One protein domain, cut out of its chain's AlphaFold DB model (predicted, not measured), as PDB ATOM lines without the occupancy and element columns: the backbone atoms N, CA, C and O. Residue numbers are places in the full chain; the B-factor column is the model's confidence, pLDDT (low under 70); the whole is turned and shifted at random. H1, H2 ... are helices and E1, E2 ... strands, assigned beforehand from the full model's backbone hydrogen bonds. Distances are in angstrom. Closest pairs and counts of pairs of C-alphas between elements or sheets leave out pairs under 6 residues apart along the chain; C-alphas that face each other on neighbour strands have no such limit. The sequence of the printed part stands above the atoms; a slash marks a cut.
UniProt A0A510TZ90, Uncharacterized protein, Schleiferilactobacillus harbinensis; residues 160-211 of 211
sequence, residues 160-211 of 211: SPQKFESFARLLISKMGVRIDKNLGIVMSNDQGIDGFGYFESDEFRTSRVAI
ATOM      1  N   SER A 160     162.097 119.775 154.609       82.12
ATOM      2  CA  SER A 160     162.246 119.691 153.159       82.12
ATOM      3  C   SER A 160     160.901 119.293 152.536       82.12
ATOM      4  O   SER A 160     160.096 118.646 153.217       82.12
ATOM      5  N   PRO A 161     160.661 119.590 151.247       80.25
ATOM      6  CA  PRO A 161     159.440 119.168 150.560       80.25
ATOM      7  C   PRO A 161     159.136 117.673 150.747       80.25
ATOM      8  O   PRO A 161     158.026 117.305 151.115       80.25
ATOM      9  N   GLN A 162     160.154 116.812 150.651       77.62
ATOM     10  CA  GLN A 162     160.005 115.361 150.833       77.62
ATOM     11  C   GLN A 162     159.611 114.975 152.269       77.62
ATOM     12  O   GLN A 162     158.846 114.031 152.486       77.62
ATOM     13  N   LYS A 163     160.141 115.688 153.275       79.75
ATOM     14  CA  LYS A 163     159.802 115.455 154.687       79.75
ATOM     15  C   LYS A 163     158.375 115.917 154.984       79.75
ATOM     16  O   LYS A 163     157.666 115.231 155.715       79.75
ATOM     17  N   PHE A 164     157.958 117.038 154.398       82.75
ATOM     18  CA  PHE A 164     156.593 117.547 154.501       82.75
ATOM     19  C   PHE A 164     155.580 116.608 153.848       82.75
ATOM     20  O   PHE A 164     154.593 116.249 154.485       82.75
ATOM     21  N   GLU A 165     155.872 116.116 152.645       81.50
ATOM     22  CA  GLU A 165     155.031 115.133 151.961       81.50
ATOM     23  C   GLU A 165     154.890 113.846 152.790       81.50
ATOM     24  O   GLU A 165     153.781 113.373 153.025       81.50
ATOM     25  N   SER A 166     155.998 113.318 153.328       82.81
ATOM     26  CA  SER A 166     155.969 112.139 154.208       82.81
ATOM     27  C   SER A 166     155.105 112.373 155.452       82.81
ATOM     28  O   SER A 166     154.310 111.513 155.825       82.81
ATOM     29  N   PHE A 167     155.228 113.544 156.081       85.44
ATOM     30  CA  PHE A 167     154.420 113.916 157.242       85.44
ATOM     31  C   PHE A 167     152.926 114.003 156.908       85.44
ATOM     32  O   PHE A 167     152.093 113.492 157.651       85.44
ATOM     33  N   ALA A 168     152.570 114.606 155.780       85.94
ATOM     34  CA  ALA A 168     151.175 114.737 155.401       85.94
ATOM     35  C   ALA A 168     150.563 113.391 154.954       85.94
ATOM     36  O   ALA A 168     149.432 113.084 155.332       85.94
ATOM     37  N   ARG A 169     151.339 112.515 154.291       84.31
ATOM     38  CA  ARG A 169     150.958 111.107 154.053       84.31
ATOM     39  C   ARG A 169     150.695 110.364 155.367       84.31
ATOM     40  O   ARG A 169     149.721 109.615 155.458       84.31
ATOM     41  N   LEU A 170     151.511 110.607 156.396       87.25
ATOM     42  CA  LEU A 170     151.282 110.045 157.726       87.25
ATOM     43  C   LEU A 170     149.940 110.506 158.304       87.25
ATOM     44  O   LEU A 170     149.154 109.656 158.716       87.25
ATOM     45  N   LEU A 171     149.631 111.806 158.272       87.25
ATOM     46  CA  LEU A 171     148.341 112.326 158.750       87.25
ATOM     47  C   LEU A 171     147.149 111.683 158.028       87.25
ATOM     48  O   LEU A 171     146.219 111.209 158.677       87.25
ATOM     49  N   ILE A 172     147.204 111.599 156.700       86.38
ATOM     50  CA  ILE A 172     146.158 110.984 155.872       86.38
ATOM     51  C   ILE A 172     145.975 109.503 156.225       86.38
ATOM     52  O   ILE A 172     144.849 109.033 156.403       86.38
ATOM     53  N   SER A 173     147.078 108.773 156.410       85.62
ATOM     54  CA  SER A 173     147.020 107.370 156.829       85.62
ATOM     55  C   SER A 173     146.396 107.204 158.221       85.62
ATOM     56  O   SER A 173     145.630 106.268 158.447       85.62
ATOM     57  N   LYS A 174     146.653 108.144 159.142       87.06
ATOM     58  CA  LYS A 174     146.052 108.177 160.485       87.06
ATOM     59  C   LYS A 174     144.560 108.489 160.457       87.06
ATOM     60  O   LYS A 174     143.840 108.024 161.333       87.06
ATOM     61  N   MET A 175     144.091 109.204 159.438       85.75
ATOM     62  CA  MET A 175     142.664 109.408 159.177       85.75
ATOM     63  C   MET A 175     141.978 108.172 158.567       85.75
ATOM     64  O   MET A 175     140.779 108.215 158.314       85.75
ATOM     65  N   GLY A 176     142.705 107.072 158.340       83.50
ATOM     66  CA  GLY A 176     142.154 105.815 157.825       83.50
ATOM     67  C   GLY A 176     142.158 105.699 156.301       83.50
ATOM     68  O   GLY A 176     141.564 104.769 155.760       83.50
ATOM     69  N   VAL A 177     142.823 106.614 155.591       86.75
ATOM     70  CA  VAL A 177     142.927 106.562 154.128       86.75
ATOM     71  C   VAL A 177     144.134 105.714 153.718       86.75
ATOM     72  O   VAL A 177     145.273 105.985 154.102       86.75
ATOM     73  N   ARG A 178     143.900 104.690 152.896       83.81
ATOM     74  CA  ARG A 178     144.938 103.859 152.272       83.81
ATOM     75  C   ARG A 178     145.363 104.491 150.951       83.81
ATOM     76  O   ARG A 178     144.573 104.529 150.014       83.81
ATOM     77  N   ILE A 179     146.589 104.999 150.884       82.62
ATOM     78  CA  ILE A 179     147.104 105.688 149.693       82.62
ATOM     79  C   ILE A 179     147.465 104.665 148.607       82.62
ATOM     80  O   ILE A 179     148.147 103.677 148.890       82.62
ATOM     81  N   ASP A 180     147.018 104.914 147.376       78.12
ATOM     82  CA  ASP A 180     147.346 104.102 146.204       78.12
ATOM     83  C   ASP A 180     148.749 104.447 145.688       78.12
ATOM     84  O   ASP A 180     149.096 105.618 145.507       78.12
ATOM     85  N   LYS A 181     149.569 103.417 145.461       66.50
ATOM     86  CA  LYS A 181     150.957 103.584 145.023       66.50
ATOM     87  C   LYS A 181     151.115 103.773 143.516       66.50
ATOM     88  O   LYS A 181     152.036 104.460 143.081       66.50
ATOM     89  N   ASN A 182     150.199 103.209 142.736       66.38
ATOM     90  CA  ASN A 182     150.214 103.218 141.276       66.38
ATOM     91  C   ASN A 182     149.507 104.460 140.713       66.38
ATOM     92  O   ASN A 182     149.889 104.980 139.668       66.38
ATOM     93  N   LEU A 183     148.499 104.956 141.433       57.88
ATOM     94  CA  LEU A 183     147.695 106.136 141.108       57.88
ATOM     95  C   LEU A 183     147.989 107.299 142.081       57.88
ATOM     96  O   LEU A 183     147.060 107.934 142.568       57.88
ATOM     97  N   GLY A 184     149.253 107.578 142.428       51.81
ATOM     98  CA  GLY A 184     149.525 108.667 143.391       51.81
ATOM     99  C   GLY A 184     150.888 108.735 144.083       51.81
ATOM    100  O   GLY A 184     151.008 109.321 145.165       51.81
ATOM    101  N   ILE A 185     151.929 108.110 143.525       55.78
ATOM    102  CA  ILE A 185     153.304 108.237 144.043       55.78
ATOM    103  C   ILE A 185     154.233 108.670 142.918       55.78
ATOM    104  O   ILE A 185     155.212 108.015 142.572       55.78
ATOM    105  N   VAL A 186     153.928 109.823 142.338       56.03
ATOM    106  CA  VAL A 186     154.981 110.659 141.769       56.03
ATOM    107  C   VAL A 186     155.252 111.705 142.838       56.03
ATOM    108  O   VAL A 186     154.319 112.379 143.253       56.03
ATOM    109  N   MET A 187     156.490 111.801 143.340       56.34
ATOM    110  CA  MET A 187     156.870 112.943 144.183       56.34
ATOM    111  C   MET A 187     156.515 114.209 143.407       56.34
ATOM    112  O   MET A 187     157.106 114.453 142.349       56.34
ATOM    113  N   SER A 188     155.527 114.964 143.882       55.62
ATOM    114  CA  SER A 188     155.036 116.107 143.131       55.62
ATOM    115  C   SER A 188     156.137 117.158 143.065       55.62
ATOM    116  O   SER A 188     156.674 117.621 144.073       55.62
ATOM    117  N   ASN A 189     156.508 117.528 141.841       55.84
ATOM    118  CA  ASN A 189     157.563 118.509 141.583       55.84
ATOM    119  C   ASN A 189     157.142 119.937 142.002       55.84
ATOM    120  O   ASN A 189     157.946 120.865 141.947       55.84
ATOM    121  N   ASP A 190     155.878 120.112 142.394       59.12
ATOM    122  CA  ASP A 190     155.223 121.368 142.757       59.12
ATOM    123  C   ASP A 190     154.996 121.539 144.273       59.12
ATOM    124  O   ASP A 190     154.376 122.517 144.682       59.12
ATOM    125  N   GLN A 191     155.561 120.649 145.103       56.50
ATOM    126  CA  GLN A 191     155.489 120.688 146.576       56.50
ATOM    127  C   GLN A 191     154.114 120.304 147.171       56.50
ATOM    128  O   GLN A 191     153.936 120.427 148.386       56.50
ATOM    129  N   GLY A 192     153.166 119.821 146.358       61.84
ATOM    130  CA  GLY A 192     151.897 119.239 146.812       61.84
ATOM    131  C   GLY A 192     151.989 117.744 147.146       61.84
ATOM    132  O   GLY A 192     152.995 117.089 146.883       61.84
ATOM    133  N   ILE A 193     150.922 117.192 147.727       67.25
ATOM    134  CA  ILE A 193     150.660 115.748 147.668       67.25
ATOM    135  C   ILE A 193     149.709 115.583 146.494       67.25
ATOM    136  O   ILE A 193     148.681 116.244 146.493       67.25
ATOM    137  N   ASP A 194     150.067 114.766 145.512       70.50
ATOM    138  CA  ASP A 194     149.159 114.405 144.424       70.50
ATOM    139  C   ASP A 194     148.949 112.892 144.462       70.50
ATOM    140  O   ASP A 194     149.916 112.117 144.489       70.50
ATOM    141  N   GLY A 195     147.695 112.460 144.521       75.12
ATOM    142  CA  GLY A 195     147.367 111.053 144.381       75.12
ATOM    143  C   GLY A 195     145.944 110.673 144.744       75.12
ATOM    144  O   GLY A 195     145.097 111.485 145.102       75.12
ATOM    145  N   PHE A 196     145.675 109.377 144.665       80.88
ATOM    146  CA  PHE A 196     144.419 108.798 145.111       80.88
ATOM    147  C   PHE A 196     144.621 107.965 146.375       80.88
ATOM    148  O   PHE A 196     145.653 107.326 146.590       80.88
ATOM    149  N   GLY A 197     143.599 107.950 147.220       82.88
ATOM    150  CA  GLY A 197     143.503 107.056 148.361       82.88
ATOM    151  C   GLY A 197     142.114 106.449 148.480       82.88
ATOM    152  O   GLY A 197     141.149 106.917 147.877       82.88
ATOM    153  N   TYR A 198     142.013 105.399 149.280       86.25
ATOM    154  CA  TYR A 198     140.771 104.695 149.562       86.25
ATOM    155  C   TYR A 198     140.455 104.795 151.048       86.25
ATOM    156  O   TYR A 198     141.295 104.489 151.892       86.25
ATOM    157  N   PHE A 199     139.243 105.237 151.364       86.75
ATOM    158  CA  PHE A 199     138.713 105.282 152.719       86.75
ATOM    159  C   PHE A 199     137.620 104.227 152.862       86.75
ATOM    160  O   PHE A 199     136.627 104.248 152.127       86.75
ATOM    161  N   GLU A 200     137.814 103.303 153.794       83.81
ATOM    162  CA  GLU A 200     136.842 102.269 154.133       83.81
ATOM    163  C   GLU A 200     136.012 102.752 155.330       83.81
ATOM    164  O   GLU A 200     136.560 103.163 156.351       83.81
ATOM    165  N   SER A 201     134.686 102.736 155.187       81.75
ATOM    166  CA  SER A 201     133.736 103.144 156.230       81.75
ATOM    167  C   SER A 201     132.959 101.950 156.782       81.75
ATOM    168  O   SER A 201     132.794 100.940 156.092       81.75
ATOM    169  N   ASP A 202     132.416 102.101 157.991       80.62
ATOM    170  CA  ASP A 202     131.670 101.048 158.697       80.62
ATOM    171  C   ASP A 202     130.416 100.563 157.941       80.62
ATOM    172  O   ASP A 202     129.952  99.447 158.151       80.62
ATOM    173  N   GLU A 203     129.888 101.354 156.999       85.94
ATOM    174  CA  GLU A 203     128.738 100.989 156.153       85.94
ATOM    175  C   GLU A 203     129.105 100.083 154.957       85.94
ATOM    176  O   GLU A 203     128.374 100.029 153.966       85.94
ATOM    177  N   PHE A 204     130.250  99.394 155.007       78.31
ATOM    178  CA  PHE A 204     130.791  98.579 153.907       78.31
ATOM    179  C   PHE A 204     131.005  99.363 152.600       78.31
ATOM    180  O   PHE A 204     131.021  98.792 151.506       78.31
ATOM    181  N   ARG A 205     131.178 100.688 152.688       84.25
ATOM    182  CA  ARG A 205     131.474 101.546 151.533       84.25
ATOM    183  C   ARG A 205     132.957 101.872 151.494       84.25
ATOM    184  O   ARG A 205     133.512 102.349 152.484       84.25
ATOM    185  N   THR A 206     133.559 101.679 150.323       85.69
ATOM    186  CA  THR A 206     134.900 102.180 150.005       85.69
ATOM    187  C   THR A 206     134.764 103.431 149.147       85.69
ATOM    188  O   THR A 206     134.209 103.376 148.049       85.69
ATOM    189  N   SER A 207     135.257 104.560 149.645       87.75
ATOM    190  CA  SER A 207     135.274 105.830 148.917       87.75
ATOM    191  C   SER A 207     136.670 106.097 148.372       87.75
ATOM    192  O   SER A 207     137.648 105.987 149.108       87.75
ATOM    193  N   ARG A 208     136.769 106.477 147.095       85.50
ATOM    194  CA  ARG A 208     138.022 106.981 146.523       85.50
ATOM    195  C   ARG A 208     138.127 108.479 146.786       85.50
ATOM    196  O   ARG A 208     137.217 109.229 146.437       85.50
ATOM    197  N   VAL A 209     139.242 108.897 147.360       82.38
ATOM    198  CA  VAL A 209     139.559 110.283 147.701       82.38
ATOM    199  C   VAL A 209     140.707 110.734 146.804       82.38
ATOM    200  O   VAL A 209     141.696 110.014 146.677       82.38
ATOM    201  N   ALA A 210     140.548 111.883 146.150       80.44
ATOM    202  CA  ALA A 210     141.653 112.574 145.492       80.44
ATOM    203  C   ALA A 210     142.350 113.457 146.530       80.44
ATOM    204  O   ALA A 210     141.669 114.082 147.350       80.44
ATOM    205  N   ILE A 211     143.675 113.448 146.513       69.12
ATOM    206  CA  ILE A 211     144.555 114.071 147.499       69.12
ATOM    207  C   ILE A 211     145.482 115.017 146.753       69.12
ATOM    208  O   ILE A 211     146.069 114.543 145.756       69.12
TER     209      ILE A 211
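AT A GLANCE: This is residues 160 to 211 of the 211 residues of an uncharacterized protein of Schleiferilactobacillus harbinensis (UniProt A0A510TZ90). One helix, H1, sits beside a small antiparallel sheet of three strands, and the loop of residues 180 to 195 folds back toward the start of H1 before returning to the sheet. The printed part has 52 residues, with named elements in the order H1, E1, E2, E3; the class is mixed, helices and strands. E1, E2, E3, in sheet order, form a meander, each strand the antiparallel neighbour of the one before. It is only just compact, close to loose, with a radius of gyration of the C-alphas of 11.6 A, and spans 38 by 19 by 13 A, only just a rod.

HOW THE PARTS SIT: H1, residues 161 to 174, has every O i to N i+4 pair within hydrogen-bond range. E1, residues 177 to 179, and E2, residues 196 to 200, are a hairpin at 145 degrees, with N 178 and O 198 2.8 A apart. E2 and E3, residues 206 to 210, are a hairpin at 152 degrees, with N 197 and O 209 2.9 A apart. H1 is on the sheet, over none of its strands; its height over the sheet is 8.1 A, from a local plane fitted to only 6 C-alphas. The closest C-alphas of H1 and E1, Ser 173 and Ile 179, are 7.3 A apart.

IN THESE COORDINATES: H1 begins at C-alpha 161 (159.440, 119.168, 150.560) and is 20.0 A long. E1 measures 6.2 A, E2 13.5 A and E3 13.2 A, ending at C-alpha 210 (141.653, 112.574, 145.492).

THE WHOLE: The farthest C-alphas, Ser 160 and Glu 203, are 38.5 A apart. The printed part has no cut; the link E1 to E2 is long. Residues 181 to 193 and residue 211 have pLDDT under 70.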